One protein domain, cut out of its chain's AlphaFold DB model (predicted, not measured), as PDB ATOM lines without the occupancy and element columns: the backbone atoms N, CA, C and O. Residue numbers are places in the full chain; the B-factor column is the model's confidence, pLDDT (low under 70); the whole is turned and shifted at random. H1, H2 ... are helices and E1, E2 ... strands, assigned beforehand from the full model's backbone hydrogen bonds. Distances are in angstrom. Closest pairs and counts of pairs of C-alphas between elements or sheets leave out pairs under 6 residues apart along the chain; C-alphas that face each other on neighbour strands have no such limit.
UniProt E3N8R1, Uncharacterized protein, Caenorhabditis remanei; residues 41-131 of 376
ATOM      1  N   LEU A  41     226.731 230.277 238.638       92.50
ATOM      2  CA  LEU A  41     225.758 230.969 237.791       92.50
ATOM      3  C   LEU A  41     226.063 230.669 236.324       92.50
ATOM      4  O   LEU A  41     227.159 230.971 235.854       92.50
ATOM      5  N   TYR A  42     225.084 230.107 235.619       92.50
ATOM      6  CA  TYR A  42     225.165 229.822 234.190       92.50
ATOM      7  C   TYR A  42     224.261 230.789 233.421       92.50
ATOM      8  O   TYR A  42     223.060 230.872 233.684       92.50
ATOM      9  N   LEU A  43     224.840 231.525 232.478       94.62
ATOM     10  CA  LEU A  43     224.135 232.413 231.557       94.62
ATOM     11  C   LEU A  43     224.364 231.928 230.128       94.62
ATOM     12  O   LEU A  43     225.479 231.562 229.762       94.62
ATOM     13  N   ASN A  44     223.320 231.944 229.306       94.44
ATOM     14  CA  ASN A  44     223.472 231.745 227.872       94.44
ATOM     15  C   ASN A  44     224.065 233.002 227.223       94.44
ATOM     16  O   ASN A  44     225.050 232.916 226.501       94.44
ATOM     17  N   THR A  45     223.502 234.169 227.530       94.56
ATOM     18  CA  THR A  45     223.978 235.459 227.021       94.56
ATOM     19  C   THR A  45     224.133 236.455 228.164       94.56
ATOM     20  O   THR A  45     223.314 236.499 229.087       94.56
ATOM     21  N   LEU A  46     225.197 237.248 228.101       94.38
ATOM     22  CA  LEU A  46     225.403 238.424 228.937       94.38
ATOM     23  C   LEU A  46     225.794 239.583 228.026       94.38
ATOM     24  O   LEU A  46     226.873 239.548 227.442       94.38
ATOM     25  N   ASN A  47     224.932 240.588 227.904       93.00
ATOM     26  CA  ASN A  47     225.213 241.797 227.132       93.00
ATOM     27  C   ASN A  47     225.399 242.977 228.078       93.00
ATOM     28  O   ASN A  47     224.552 243.217 228.939       93.00
ATOM     29  N   ILE A  48     226.504 243.699 227.930       91.44
ATOM     30  CA  ILE A  48     226.856 244.826 228.786       91.44
ATOM     31  C   ILE A  48     227.135 246.045 227.911       91.44
ATOM     32  O   ILE A  48     228.103 246.078 227.145       91.44
ATOM     33  N   ARG A  49     226.298 247.071 228.086       89.50
ATOM     34  CA  ARG A  49     226.420 248.397 227.469       89.50
ATOM     35  C   ARG A  49     226.429 249.482 228.547       89.50
ATOM     36  O   ARG A  49     226.257 249.202 229.731       89.50
ATOM     37  N   SER A  50     226.611 250.737 228.146       88.19
ATOM     38  CA  SER A  50     226.743 251.878 229.068       88.19
ATOM     39  C   SER A  50     225.530 252.093 229.985       88.19
ATOM     40  O   SER A  50     225.692 252.548 231.114       88.19
ATOM     41  N   ASN A  51     224.323 251.767 229.522       90.19
ATOM     42  CA  ASN A  51     223.073 251.916 230.269       90.19
ATOM     43  C   ASN A  51     222.209 250.647 230.279       90.19
ATOM     44  O   ASN A  51     221.087 250.691 230.781       90.19
ATOM     45  N   VAL A  52     222.709 249.534 229.731       91.56
ATOM     46  CA  VAL A  52     221.947 248.289 229.570       91.56
ATOM     47  C   VAL A  52     222.748 247.101 230.076       91.56
ATOM     48  O   VAL A  52     223.922 246.949 229.743       91.56
ATOM     49  N   VAL A  53     222.082 246.224 230.823       92.94
ATOM     50  CA  VAL A  53     222.549 244.861 231.081       92.94
ATOM     51  C   VAL A  53     221.480 243.887 230.612       92.94
ATOM     52  O   VAL A  53     220.330 243.985 231.028       92.94
ATOM     53  N   GLU A  54     221.847 242.928 229.774       93.44
ATOM     54  CA  GLU A  54     220.966 241.831 229.381       93.44
ATOM     55  C   GLU A  54     221.489 240.514 229.936       93.44
ATOM     56  O   GLU A  54     222.643 240.150 229.715       93.44
ATOM     57  N   LEU A  55     220.628 239.801 230.652       94.12
ATOM     58  CA  LEU A  55     220.877 238.466 231.174       94.12
ATOM     59  C   LEU A  55     219.943 237.494 230.455       94.12
ATOM     60  O   LEU A  55     218.732 237.487 230.700       94.12
ATOM     61  N   ASN A  56     220.478 236.630 229.597       93.25
ATOM     62  CA  ASN A  56     219.680 235.758 228.735       93.25
ATOM     63  C   ASN A  56     218.715 236.572 227.852       93.25
ATOM     64  O   ASN A  56     219.132 237.209 226.901       93.25
ATOM     65  N   LYS A  57     217.416 236.548 228.172       90.94
ATOM     66  CA  LYS A  57     216.351 237.276 227.461       90.94
ATOM     67  C   LYS A  57     215.744 238.399 228.307       90.94
ATOM     68  O   LYS A  57     214.653 238.871 227.998       90.94
ATOM     69  N   MET A  58     216.378 238.743 229.428       92.94
ATOM     70  CA  MET A  58     215.921 239.778 230.352       92.94
ATOM     71  C   MET A  58     216.834 240.990 230.257       92.94
ATOM     72  O   MET A  58     218.020 240.894 230.566       92.94
ATOM     73  N   THR A  59     216.268 242.128 229.884       93.44
ATOM     74  CA  THR A  59     216.977 243.393 229.718       93.44
ATOM     75  C   THR A  59     216.674 244.312 230.897       93.44
ATOM     76  O   THR A  59     215.518 244.502 231.286       93.44
ATOM     77  N   TYR A  60     217.734 244.884 231.455       91.88
ATOM     78  CA  TYR A  60     217.734 245.896 232.501       91.88
ATOM     79  C   TYR A  60     218.309 247.170 231.892       91.88
ATOM     80  O   TYR A  60     219.509 247.245 231.634       91.88
ATOM     81  N   GLU A  61     217.458 248.152 231.627       92.62
ATOM     82  CA  GLU A  61     217.832 249.372 230.916       92.62
ATOM     83  C   GLU A  61     217.590 250.596 231.798       92.62
ATOM     84  O   GLU A  61     216.506 250.782 232.353       92.62
ATOM     85  N   ILE A  62     218.612 251.437 231.925       90.62
ATOM     86  CA  ILE A  62     218.514 252.746 232.561       90.62
ATOM     87  C   ILE A  62     218.134 253.741 231.472       90.62
ATOM     88  O   ILE A  62     218.885 253.943 230.514       90.62
ATOM     89  N   ILE A  63     216.982 254.376 231.645       89.31
ATOM     90  CA  ILE A  63     216.443 255.372 230.724       89.31
ATOM     91  C   ILE A  63     216.205 256.689 231.459       89.31
ATOM     92  O   ILE A  63     216.082 256.749 232.686       89.31
ATOM     93  N   GLU A  64     216.163 257.761 230.683       86.00
ATOM     94  CA  GLU A  64     215.803 259.092 231.148       86.00
ATOM     95  C   GLU A  64     214.516 259.500 230.445       86.00
ATOM     96  O   GLU A  64     214.396 259.393 229.224       86.00
ATOM     97  N   ARG A  65     213.524 259.910 231.233       84.69
ATOM     98  CA  ARG A  65     212.227 260.355 230.730       84.69
ATOM     99  C   ARG A  65     212.029 261.810 231.067       84.69
ATOM    100  O   ARG A  65     212.231 262.216 232.207       84.69
ATOM    101  N   GLU A  66     211.564 262.566 230.088       81.94
ATOM    102  CA  GLU A  66     211.149 263.943 230.284       81.94
ATOM    103  C   GLU A  66     209.635 263.995 230.513       81.94
ATOM    104  O   GLU A  66     208.856 263.486 229.709       81.94
ATOM    105  N   VAL A  67     209.208 264.586 231.630       81.06
ATOM    106  CA  VAL A  67     207.798 264.923 231.891       81.06
ATOM    107  C   VAL A  67     207.741 266.338 232.443       81.06
ATOM    108  O   VAL A  67     208.429 266.650 233.413       81.06
ATOM    109  N   ASN A  68     206.896 267.184 231.847       83.81
ATOM    110  CA  ASN A  68     206.713 268.589 232.233       83.81
ATOM    111  C   ASN A  68     208.049 269.350 232.339       83.81
ATOM    112  O   ASN A  68     208.300 270.031 233.334       83.81
ATOM    113  N   SER A  69     208.930 269.164 231.348       82.44
ATOM    114  CA  SER A  69     210.267 269.778 231.293       82.44
ATOM    115  C   SER A  69     211.190 269.407 232.465       82.44
ATOM    116  O   SER A  69     212.133 270.129 232.782       82.44
ATOM    117  N   ARG A  70     210.923 268.275 233.135       78.69
ATOM    118  CA  ARG A  70     211.808 267.670 234.136       78.69
ATOM    119  C   ARG A  70     212.204 266.269 233.698       78.69
ATOM    120  O   ARG A  70     211.346 265.408 233.496       78.69
ATOM    121  N   THR A  71     213.505 266.032 233.629       80.94
ATOM    122  CA  THR A  71     214.064 264.704 233.381       80.94
ATOM    123  C   THR A  71     214.093 263.910 234.678       80.94
ATOM    124  O   THR A  71     214.501 264.420 235.721       80.94
ATOM    125  N   TYR A  72     213.661 262.655 234.635       81.69
ATOM    126  CA  TYR A  72     213.826 261.726 235.744       81.69
ATOM    127  C   TYR A  72     214.387 260.391 235.267       81.69
ATOM    128  O   TYR A  72     214.120 259.956 234.142       81.69
ATOM    129  N   PRO A  73     215.146 259.717 236.139       85.75
ATOM    130  CA  PRO A  73     215.634 258.388 235.859       85.75
ATOM    131  C   PRO A  73     214.528 257.349 236.029       85.75
ATOM    132  O   PRO A  73     213.755 257.362 236.996       85.75
ATOM    133  N   SER A  74     214.491 256.385 235.123       87.12
ATOM    134  CA  SER A  74     213.719 255.166 235.310       87.12
ATOM    135  C   SER A  74     214.526 253.940 234.903       87.12
ATOM    136  O   SER A  74     215.482 254.003 234.130       87.12
ATOM    137  N   ILE A  75     214.165 252.809 235.503       88.56
ATOM    138  CA  ILE A  75     214.707 251.502 235.150       88.56
ATOM    139  C   ILE A  75     213.597 250.738 234.450       88.56
ATOM    140  O   ILE A  75     212.529 250.490 235.023       88.56
ATOM    141  N   LYS A  76     213.859 250.357 233.207       91.62
ATOM    142  CA  LYS A  76     212.998 249.498 232.413       91.62
ATOM    143  C   LYS A  76     213.484 248.061 232.529       91.62
ATOM    144  O   LYS A  76     214.659 247.759 232.334       91.62
ATOM    145  N   PHE A  77     212.549 247.178 232.846       90.88
ATOM    146  CA  PHE A  77     212.748 245.738 232.869       90.88
ATOM    147  C   PHE A  77     211.933 245.158 231.729       90.88
ATOM    148  O   PHE A  77     210.706 245.244 231.767       90.88
ATOM    149  N   SER A  78     212.573 244.564 230.734       92.56
ATOM    150  CA  SER A  78     211.864 243.916 229.632       92.56
ATOM    151  C   SER A  78     212.329 242.484 229.439       92.56
ATOM    152  O   SER A  78     213.469 242.123 229.715       92.56
ATOM    153  N   LYS A  79     211.403 241.643 228.989       91.69
ATOM    154  CA  LYS A  79     211.667 240.277 228.568       91.69
ATOM    155  C   LYS A  79     211.471 240.188 227.068       91.69
ATOM    156  O   LYS A  79     210.395 240.528 226.572       91.69
ATOM    157  N   GLN A  80     212.470 239.682 226.361       86.88
ATOM    158  CA  GLN A  80     212.328 239.331 224.959       86.88
ATOM    159  C   GLN A  80     211.434 238.089 224.838       86.88
ATOM    160  O   GLN A  80     211.732 237.027 225.395       86.88
ATOM    161  N   VAL A  81     210.313 238.240 224.132       85.38
ATOM    162  CA  VAL A  81     209.354 237.154 223.865       85.38
ATOM    163  C   VAL A  81     209.534 236.637 222.440       85.38
ATOM    164  O   VAL A  81     209.452 235.433 222.212       85.38
ATOM    165  N   ARG A  82     209.849 237.542 221.506       79.12
ATOM    166  CA  ARG A  82     210.280 237.269 220.125       79.12
ATOM    167  C   ARG A  82     211.410 238.237 219.763       79.12
ATOM    168  O   ARG A  82     211.612 239.209 220.484       79.12
ATOM    169  N   LYS A  83     212.128 238.001 218.661       68.81
ATOM    170  CA  LYS A  83     213.310 238.790 218.260       68.81
ATOM    171  C   LYS A  83     213.069 240.309 218.303       68.81
ATOM    172  O   LYS A  83     213.822 241.013 218.970       68.81
ATOM    173  N   SER A  84     211.961 240.768 217.716       73.44
ATOM    174  CA  SER A  84     211.529 242.175 217.645       73.44
ATOM    175  C   SER A  84     210.547 242.605 218.745       73.44
ATOM    176  O   SER A  84     210.190 243.777 218.836       73.44
ATOM    177  N   VAL A  85     210.095 241.681 219.603       80.44
ATOM    178  CA  VAL A  85     209.042 241.955 220.594       80.44
ATOM    179  C   VAL A  85     209.560 241.721 222.003       80.44
ATOM    180  O   VAL A  85     209.829 240.590 222.425       80.44
ATOM    181  N   SER A  86     209.612 242.810 222.767       85.38
ATOM    182  CA  SER A  86     209.889 242.785 224.197       85.38
ATOM    183  C   SER A  86     208.695 243.317 224.984       85.38
ATOM    184  O   SER A  86     208.068 244.301 224.600       85.38
ATOM    185  N   ILE A  87     208.372 242.651 226.090       88.50
ATOM    186  CA  ILE A  87     207.321 243.083 227.016       88.50
ATOM    187  C   ILE A  87     208.005 243.488 228.308       88.50
ATOM    188  O   ILE A  87     208.833 242.738 228.828       88.50
ATOM    189  N   GLY A  88     207.686 244.669 228.829       89.62
ATOM    190  CA  GLY A  88     208.386 245.190 229.989       89.62
ATOM    191  C   GLY A  88     207.569 246.117 230.862       89.62
ATOM    192  O   GLY A  88     206.497 246.583 230.492       89.62
ATOM    193  N   VAL A  89     208.124 246.368 232.041       89.69
ATOM    194  CA  VAL A  89     207.611 247.308 233.029       89.69
ATOM    195  C   VAL A  89     208.697 248.334 233.302       89.69
ATOM    196  O   VAL A  89     209.868 247.994 233.481       89.69
ATOM    197  N   GLU A  90     208.299 249.594 233.355       90.31
ATOM    198  CA  GLU A  90     209.159 250.709 233.721       90.31
ATOM    199  C   GLU A  90     208.897 251.100 235.178       90.31
ATOM    200  O   GLU A  90     207.751 251.132 235.631       90.31
ATOM    201  N   ARG A  91     209.960 251.378 235.935       85.06
ATOM    202  CA  ARG A  91     209.864 251.890 237.304       85.06
ATOM    203  C   ARG A  91     210.653 253.177 237.425       85.06
ATOM    204  O   ARG A  91     211.862 253.191 237.199       85.06
ATOM    205  N   ARG A  92     209.969 254.245 237.828       83.06
ATOM    206  CA  ARG A  92     210.614 255.497 238.215       83.06
ATOM    207  C   ARG A  92     211.458 255.271 239.464       83.06
ATOM    208  O   ARG A  92     211.018 254.598 240.396       83.06
ATOM    209  N   VAL A  93     212.654 255.841 239.469       81.50
ATOM    210  CA  VAL A  93     213.550 255.826 240.626       81.50
ATOM    211  C   VAL A  93     213.649 257.250 241.170       81.50
ATOM    212  O   VAL A  93     213.356 258.216 240.460       81.50
ATOM    213  N   GLN A  94     214.005 257.385 242.449       71.69
ATOM    214  CA  GLN A  94     214.491 258.667 242.961       71.69
ATOM    215  C   GLN A  94     215.762 259.063 242.189       71.69
ATOM    216  O   GLN A  94     216.343 258.224 241.499       71.69
ATOM    217  N   ASP A  95     216.117 260.346 242.234       70.75
ATOM    218  CA  ASP A  95     217.243 260.922 241.490       70.75
ATOM    219  C   ASP A  95     218.500 260.023 241.508       70.75
ATOM    220  O   ASP A  95     218.734 259.298 242.476       70.75
ATOM    221  N   LYS A  96     219.319 260.055 240.445       67.62
ATOM    222  CA  LYS A  96     220.482 259.157 240.272       67.62
ATOM    223  C   LYS A  96     221.603 259.394 241.295       67.62
ATOM    224  O   LYS A  96     222.652 258.772 241.168       67.62
ATOM    225  N   ASP A  97     221.414 260.275 242.279       73.69
ATOM    226  CA  ASP A  97     222.442 260.696 243.240       73.69
ATOM    227  C   ASP A  97     223.736 261.132 242.519       73.69
ATOM    228  O   ASP A  97     224.848 260.757 242.877       73.69
ATOM    229  N   GLY A  98     223.579 261.819 241.378       77.88
ATOM    230  CA  GLY A  98     224.681 262.219 240.494       77.88
ATOM    231  C   GLY A  98     225.396 261.085 239.738       77.88
ATOM    232  O   GLY A  98     226.291 261.371 238.940       77.88
ATOM    233  N   LYS A  99     225.019 259.813 239.932       82.75
ATOM    234  CA  LYS A  99     225.678 258.664 239.293       82.75
ATOM    235  C   LYS A  99     225.415 258.603 237.798       82.75
ATOM    236  O   LYS A  99     224.282 258.715 237.321       82.75
ATOM    237  N   ARG A 100     226.468 258.301 237.042       86.75
ATOM    238  CA  ARG A 100     226.356 258.019 235.605       86.75
ATOM    239  C   ARG A 100     225.816 256.603 235.377       86.75
ATOM    240  O   ARG A 100     226.014 255.707 236.194       86.75
ATOM    241  N   ASN A 101     225.184 256.368 234.223       87.56
ATOM    242  CA  ASN A 101     224.575 255.068 233.887       87.56
ATOM    243  C   ASN A 101     225.546 253.889 234.042       87.56
ATOM    244  O   ASN A 101     225.189 252.864 234.622       87.56
ATOM    245  N   TYR A 102     226.794 254.063 233.600       84.94
ATOM    246  CA  TYR A 102     227.801 253.008 233.680       84.94
ATOM    247  C   TYR A 102     228.158 252.640 235.128       84.94
ATOM    248  O   TYR A 102     228.577 251.516 235.389       84.94
ATOM    249  N   GLU A 103     228.010 253.561 236.086       87.69
ATOM    250  CA  GLU A 103     228.296 253.304 237.501       87.69
ATOM    251  C   GLU A 103     227.219 252.421 238.114       87.69
ATOM    252  O   GLU A 103     227.529 251.467 238.823       87.69
ATOM    253  N   ILE A 104     225.964 252.689 237.761       87.81
ATOM    254  CA  ILE A 104     224.817 251.868 238.150       87.81
ATOM    255  C   ILE A 104     224.940 250.472 237.520       87.81
ATOM    256  O   ILE A 104     224.759 249.464 238.205       87.81
ATOM    257  N   VAL A 105     225.320 250.391 236.238       89.50
ATOM    258  CA  VAL A 105     225.622 249.116 235.561       89.50
ATOM    259  C   VAL A 105     226.754 248.373 236.278       89.50
ATOM    260  O   VAL A 105     226.630 247.182 236.567       89.50
ATOM    261  N   ARG A 106     227.839 249.064 236.641       88.81
ATOM    262  CA  ARG A 106     228.959 248.483 237.393       88.81
ATOM    263  C   ARG A 106     228.511 247.935 238.751       88.81
ATOM    264  O   ARG A 106     228.902 246.824 239.104       88.81
ATOM    265  N   GLU A 107     227.676 248.658 239.496       88.19
ATOM    266  CA  GLU A 107     227.108 248.198 240.776       88.19
ATOM    267  C   GLU A 107     226.193 246.977 240.603       88.19
ATOM    268  O   GLU A 107     226.263 246.027 241.391       88.19
ATOM    269  N   PHE A 108     225.382 246.951 239.542       88.31
ATOM    270  CA  PHE A 108     224.571 245.786 239.194       88.31
ATOM    271  C   PHE A 108     225.451 244.550 238.956       88.31
ATOM    272  O   PHE A 108     225.221 243.492 239.550       88.31
ATOM    273  N   LEU A 109     226.509 244.696 238.151       89.50
ATOM    274  CA  LEU A 109     227.463 243.623 237.869       89.50
ATOM    275  C   LEU A 109     228.199 243.172 239.135       89.50
ATOM    276  O   LEU A 109     228.341 241.972 239.363       89.50
ATOM    277  N   GLN A 110     228.590 244.099 240.014       88.81
ATOM    278  CA  GLN A 110     229.135 243.752 241.329       88.81
ATOM    279  C   GLN A 110     228.150 242.902 242.135       88.81
ATOM    280  O   GLN A 110     228.549 241.892 242.712       88.81
ATOM    281  N   GLY A 111     226.862 243.253 242.150       86.50
ATOM    282  CA  GLY A 111     225.812 242.465 242.798       86.50
ATOM    283  C   GLY A 111     225.672 241.045 242.234       86.50
ATOM    284  O   GLY A 111     225.430 240.102 243.003       86.50
ATOM    285  N   LEU A 112     225.870 240.901 240.920       84.88
ATOM    286  CA  LEU A 112     225.849 239.632 240.195       84.88
ATOM    287  C   LEU A 112     227.090 238.775 240.477       84.88
ATOM    288  O   LEU A 112     226.955 237.566 240.635       84.88
ATOM    289  N   ILE A 113     228.276 239.357 240.646       85.94
ATOM    290  CA  ILE A 113     229.476 238.581 241.009       85.94
ATOM    291  C   ILE A 113     229.508 238.247 242.503       85.94
ATOM    292  O   ILE A 113     229.995 237.193 242.906       85.94
ATOM    293  N   ARG A 114     229.010 239.151 243.354       84.44
ATOM    294  CA  ARG A 114     229.265 239.126 244.800       84.44
ATOM    295  C   ARG A 114     228.920 237.781 245.435       84.44
ATOM    296  O   ARG A 114     227.756 237.388 245.485       84.44
ATOM    297  N   GLY A 115     229.939 237.135 246.001       81.81
ATOM    298  CA  GLY A 115     229.825 235.858 246.708       81.81
ATOM    299  C   GLY A 115     229.806 234.620 245.807       81.81
ATOM    300  O   GLY A 115     229.806 233.516 246.343       81.81
ATOM    301  N   ARG A 116     229.819 234.783 244.477       87.06
ATOM    302  CA  ARG A 116     229.886 233.675 243.520       87.06
ATOM    303  C   ARG A 116     231.334 233.354 243.196       87.06
ATOM    304  O   ARG A 116     232.107 234.232 242.828       87.06
ATOM    305  N   LYS A 117     231.686 232.074 243.307       85.12
ATOM    306  CA  LYS A 117     233.013 231.566 242.920       85.12
ATOM    307  C   LYS A 117     233.138 231.344 241.417       85.12
ATOM    308  O   LYS A 117     234.234 231.400 240.875       85.12
ATOM    309  N   THR A 118     232.024 231.043 240.752       89.06
ATOM    310  CA  THR A 118     232.021 230.633 239.347       89.06
ATOM    311  C   THR A 118     230.834 231.245 238.625       89.06
ATOM    312  O   THR A 118     229.684 231.066 239.030       89.06
ATOM    313  N   ILE A 119     231.134 231.940 237.532       92.69
ATOM    314  CA  ILE A 119     230.159 232.482 236.592       92.69
ATOM    315  C   ILE A 119     230.573 231.981 235.217       92.69
ATOM    316  O   ILE A 119     231.692 232.241 234.771       92.69
ATOM    317  N   ARG A 120     229.688 231.227 234.572       94.69
ATOM    318  CA  ARG A 120     229.881 230.757 233.204       94.69
ATOM    319  C   ARG A 120     228.874 231.451 232.308       94.69
ATOM    320  O   ARG A 120     227.680 231.434 232.595       94.69
ATOM    321  N   VAL A 121     229.356 232.037 231.228       95.56
ATOM    322  CA  VAL A 121     228.539 232.726 230.236       95.56
ATOM    323  C   VAL A 121     228.832 232.094 228.888       95.56
ATOM    324  O   VAL A 121     229.967 232.115 228.443       95.56
ATOM    325  N   ASN A 122     227.845 231.515 228.215       96.88
ATOM    326  CA  ASN A 122     228.109 230.924 226.907       96.88
ATOM    327  C   ASN A 122     228.550 231.997 225.893       96.88
ATOM    328  O   ASN A 122     229.568 231.809 225.233       96.88
ATOM    329  N   GLN A 123     227.854 233.136 225.839       96.12
ATOM    330  CA  GLN A 123     228.198 234.272 224.984       96.12
ATOM    331  C   GLN A 123     228.225 235.596 225.761       96.12
ATOM    332  O   GLN A 123     227.216 236.013 226.334       96.12
ATOM    333  N   LEU A 124     229.376 236.267 225.748       94.62
ATOM    334  CA  LEU A 124     229.557 237.607 226.302       94.62
ATOM    335  C   LEU A 124     229.533 238.644 225.175       94.62
ATOM    336  O   LEU A 124     230.261 238.499 224.200       94.62
ATOM    337  N   LEU A 125     228.733 239.695 225.331       92.94
ATOM    338  CA  LEU A 125     228.760 240.885 224.489       92.94
ATOM    339  C   LEU A 125     229.189 242.058 225.369       92.94
ATOM    340  O   LEU A 125     228.546 242.344 226.382       92.94
ATOM    341  N   SER A 126     230.294 242.710 225.018       83.94
ATOM    342  CA  SER A 126     230.838 243.815 225.807       83.94
ATOM    343  C   SER A 126     231.215 244.976 224.902       83.94
ATOM    344  O   SER A 126     232.172 244.895 224.144       83.94
ATOM    345  N   GLU A 127     230.454 246.066 225.003       73.31
ATOM    346  CA  GLU A 127     230.686 247.300 224.239       73.31
ATOM    347  C   GLU A 127     231.239 248.428 225.128       73.31
ATOM    348  O   GLU A 127     231.332 249.575 224.697       73.31
ATOM    349  N   HIS A 128     231.597 248.135 226.386       71.06
ATOM    350  CA  HIS A 128     232.060 249.146 227.338       71.06
ATOM    351  C   HIS A 128     233.240 248.680 228.206       71.06
ATOM    352  O   HIS A 128     233.266 247.556 228.698       71.06
ATOM    353  N   TYR A 129     234.186 249.591 228.457       64.44
ATOM    354  CA  TYR A 129     235.475 249.313 229.111       64.44
ATOM    355  C   TYR A 129     235.407 249.148 230.637       64.44
ATOM    356  O   TYR A 129     236.286 248.547 231.248       64.44
ATOM    357  N   GLN A 130     234.390 249.714 231.287       73.75
ATOM    358  CA  GLN A 130     234.365 249.850 232.749       73.75
ATOM    359  C   GLN A 130     233.576 248.729 233.428       73.75
ATOM    360  O   GLN A 130     232.475 248.931 233.941       73.75
ATOM    361  N   LEU A 131     234.169 247.539 233.432       78.94
ATOM    362  CA  LEU A 131     233.694 246.396 234.205       78.94
ATOM    363  C   LEU A 131     234.338 246.386 235.606       78.94
ATOM    364  O   LEU A 131     235.435 246.921 235.786       78.94
TER     365      LEU A 131
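What this domain is: This is residues 41 to 131 of the 376 residues of an uncharacterized protein of Caenorhabditis remanei (UniProt E3N8R1). One twisted sheet of six strands makes the body, and a single helix, H1, packs along one face of it, over E2 and E3, while the other face is bare. The first five strands fold back and forth one after another, the long hairpin E3 and E4 reaches out to one end of the longest axis at Asn 68, and the last strand, E6, comes back beside E1. The printed part has 91 residues, with one named helix and six named strands in the order E1, E2, E3, E4, E5, H1, E6; the sheet runs E5, E4, E3, E2, E1, E6 and is mixed, and the class is mixed, helices and strands. The whole is only just compact, close to loose, with a radius of gyration of the C-alphas of 14.2 A and spans of 45 by 31 by 22 A.

Where its parts are: E1 is residues 41 to 48, 16.6 A long, from C-alpha 41 at (225.758, 230.969, 237.791), and bends by 89 degrees at residue 44. E2 is residues 52 to 55. E3, residues 58 to 67, measures 26.5 A and bends by 52 degrees at residue 62. E4, residues 70 to 82, is the longest strand, at 33.5 A, and bends by 57 degrees at residue 73. E5 is residues 85 to 92, 22.3 A. H1, residues 101 to 113, measures 18.6 A and begins at C-alpha 101, (224.575, 255.068, 233.887). E6, residues 119 to 126, bends by 93 degrees at residue 122 and ends at C-alpha 126, (230.838, 243.815, 225.807).

How they stand to each other: E1 to E5 form a meander, each strand the antiparallel neighbour of the one before. N 54 and O 47 of the hairpin E1 and E2 are 2.8 A apart, within hydrogen-bond range, as are N 60 and O 53 of E2 and E3, 2.8 A, N 76 and O 61 of E3 and E4, 2.8 A, and N 89 and O 77 of E4 and E5, 2.8 A. E6 is parallel to E1, at 11 degrees, with N 122 and O 43 2.8 A apart; the C-alphas of residues 44 and 122, where both bend, face each other at 4.8 A. The edge strands, E5 and E6, are apart. H1 and the sheet make two layers, a helix on one face of a sheet. Its height over the sheet is 7.4 A, and on the local plane it runs along the strands, at 5 degrees to E2. It only just lies over E3 and E2, with 3 of its C-alphas on each. The closest C-alphas of E2 and H1 are those of Val 53 and Val 105, 6.9 A. E1 and H1 are near each other, with 6 pairs of C-alphas within 10 A. In H1 every O i to N i+4 pair is within hydrogen-bond range.

The domain as a whole: The two C-alphas farthest apart, those of Asn 68 and Lys 117, are 46.7 A apart. The printed part has no cut and no long link; the link from E5 to H1, 8 residues, is short, and the others are tight. The mean pLDDT of the printed part is 86.4, and residues 83, 96 and 129 are under 70.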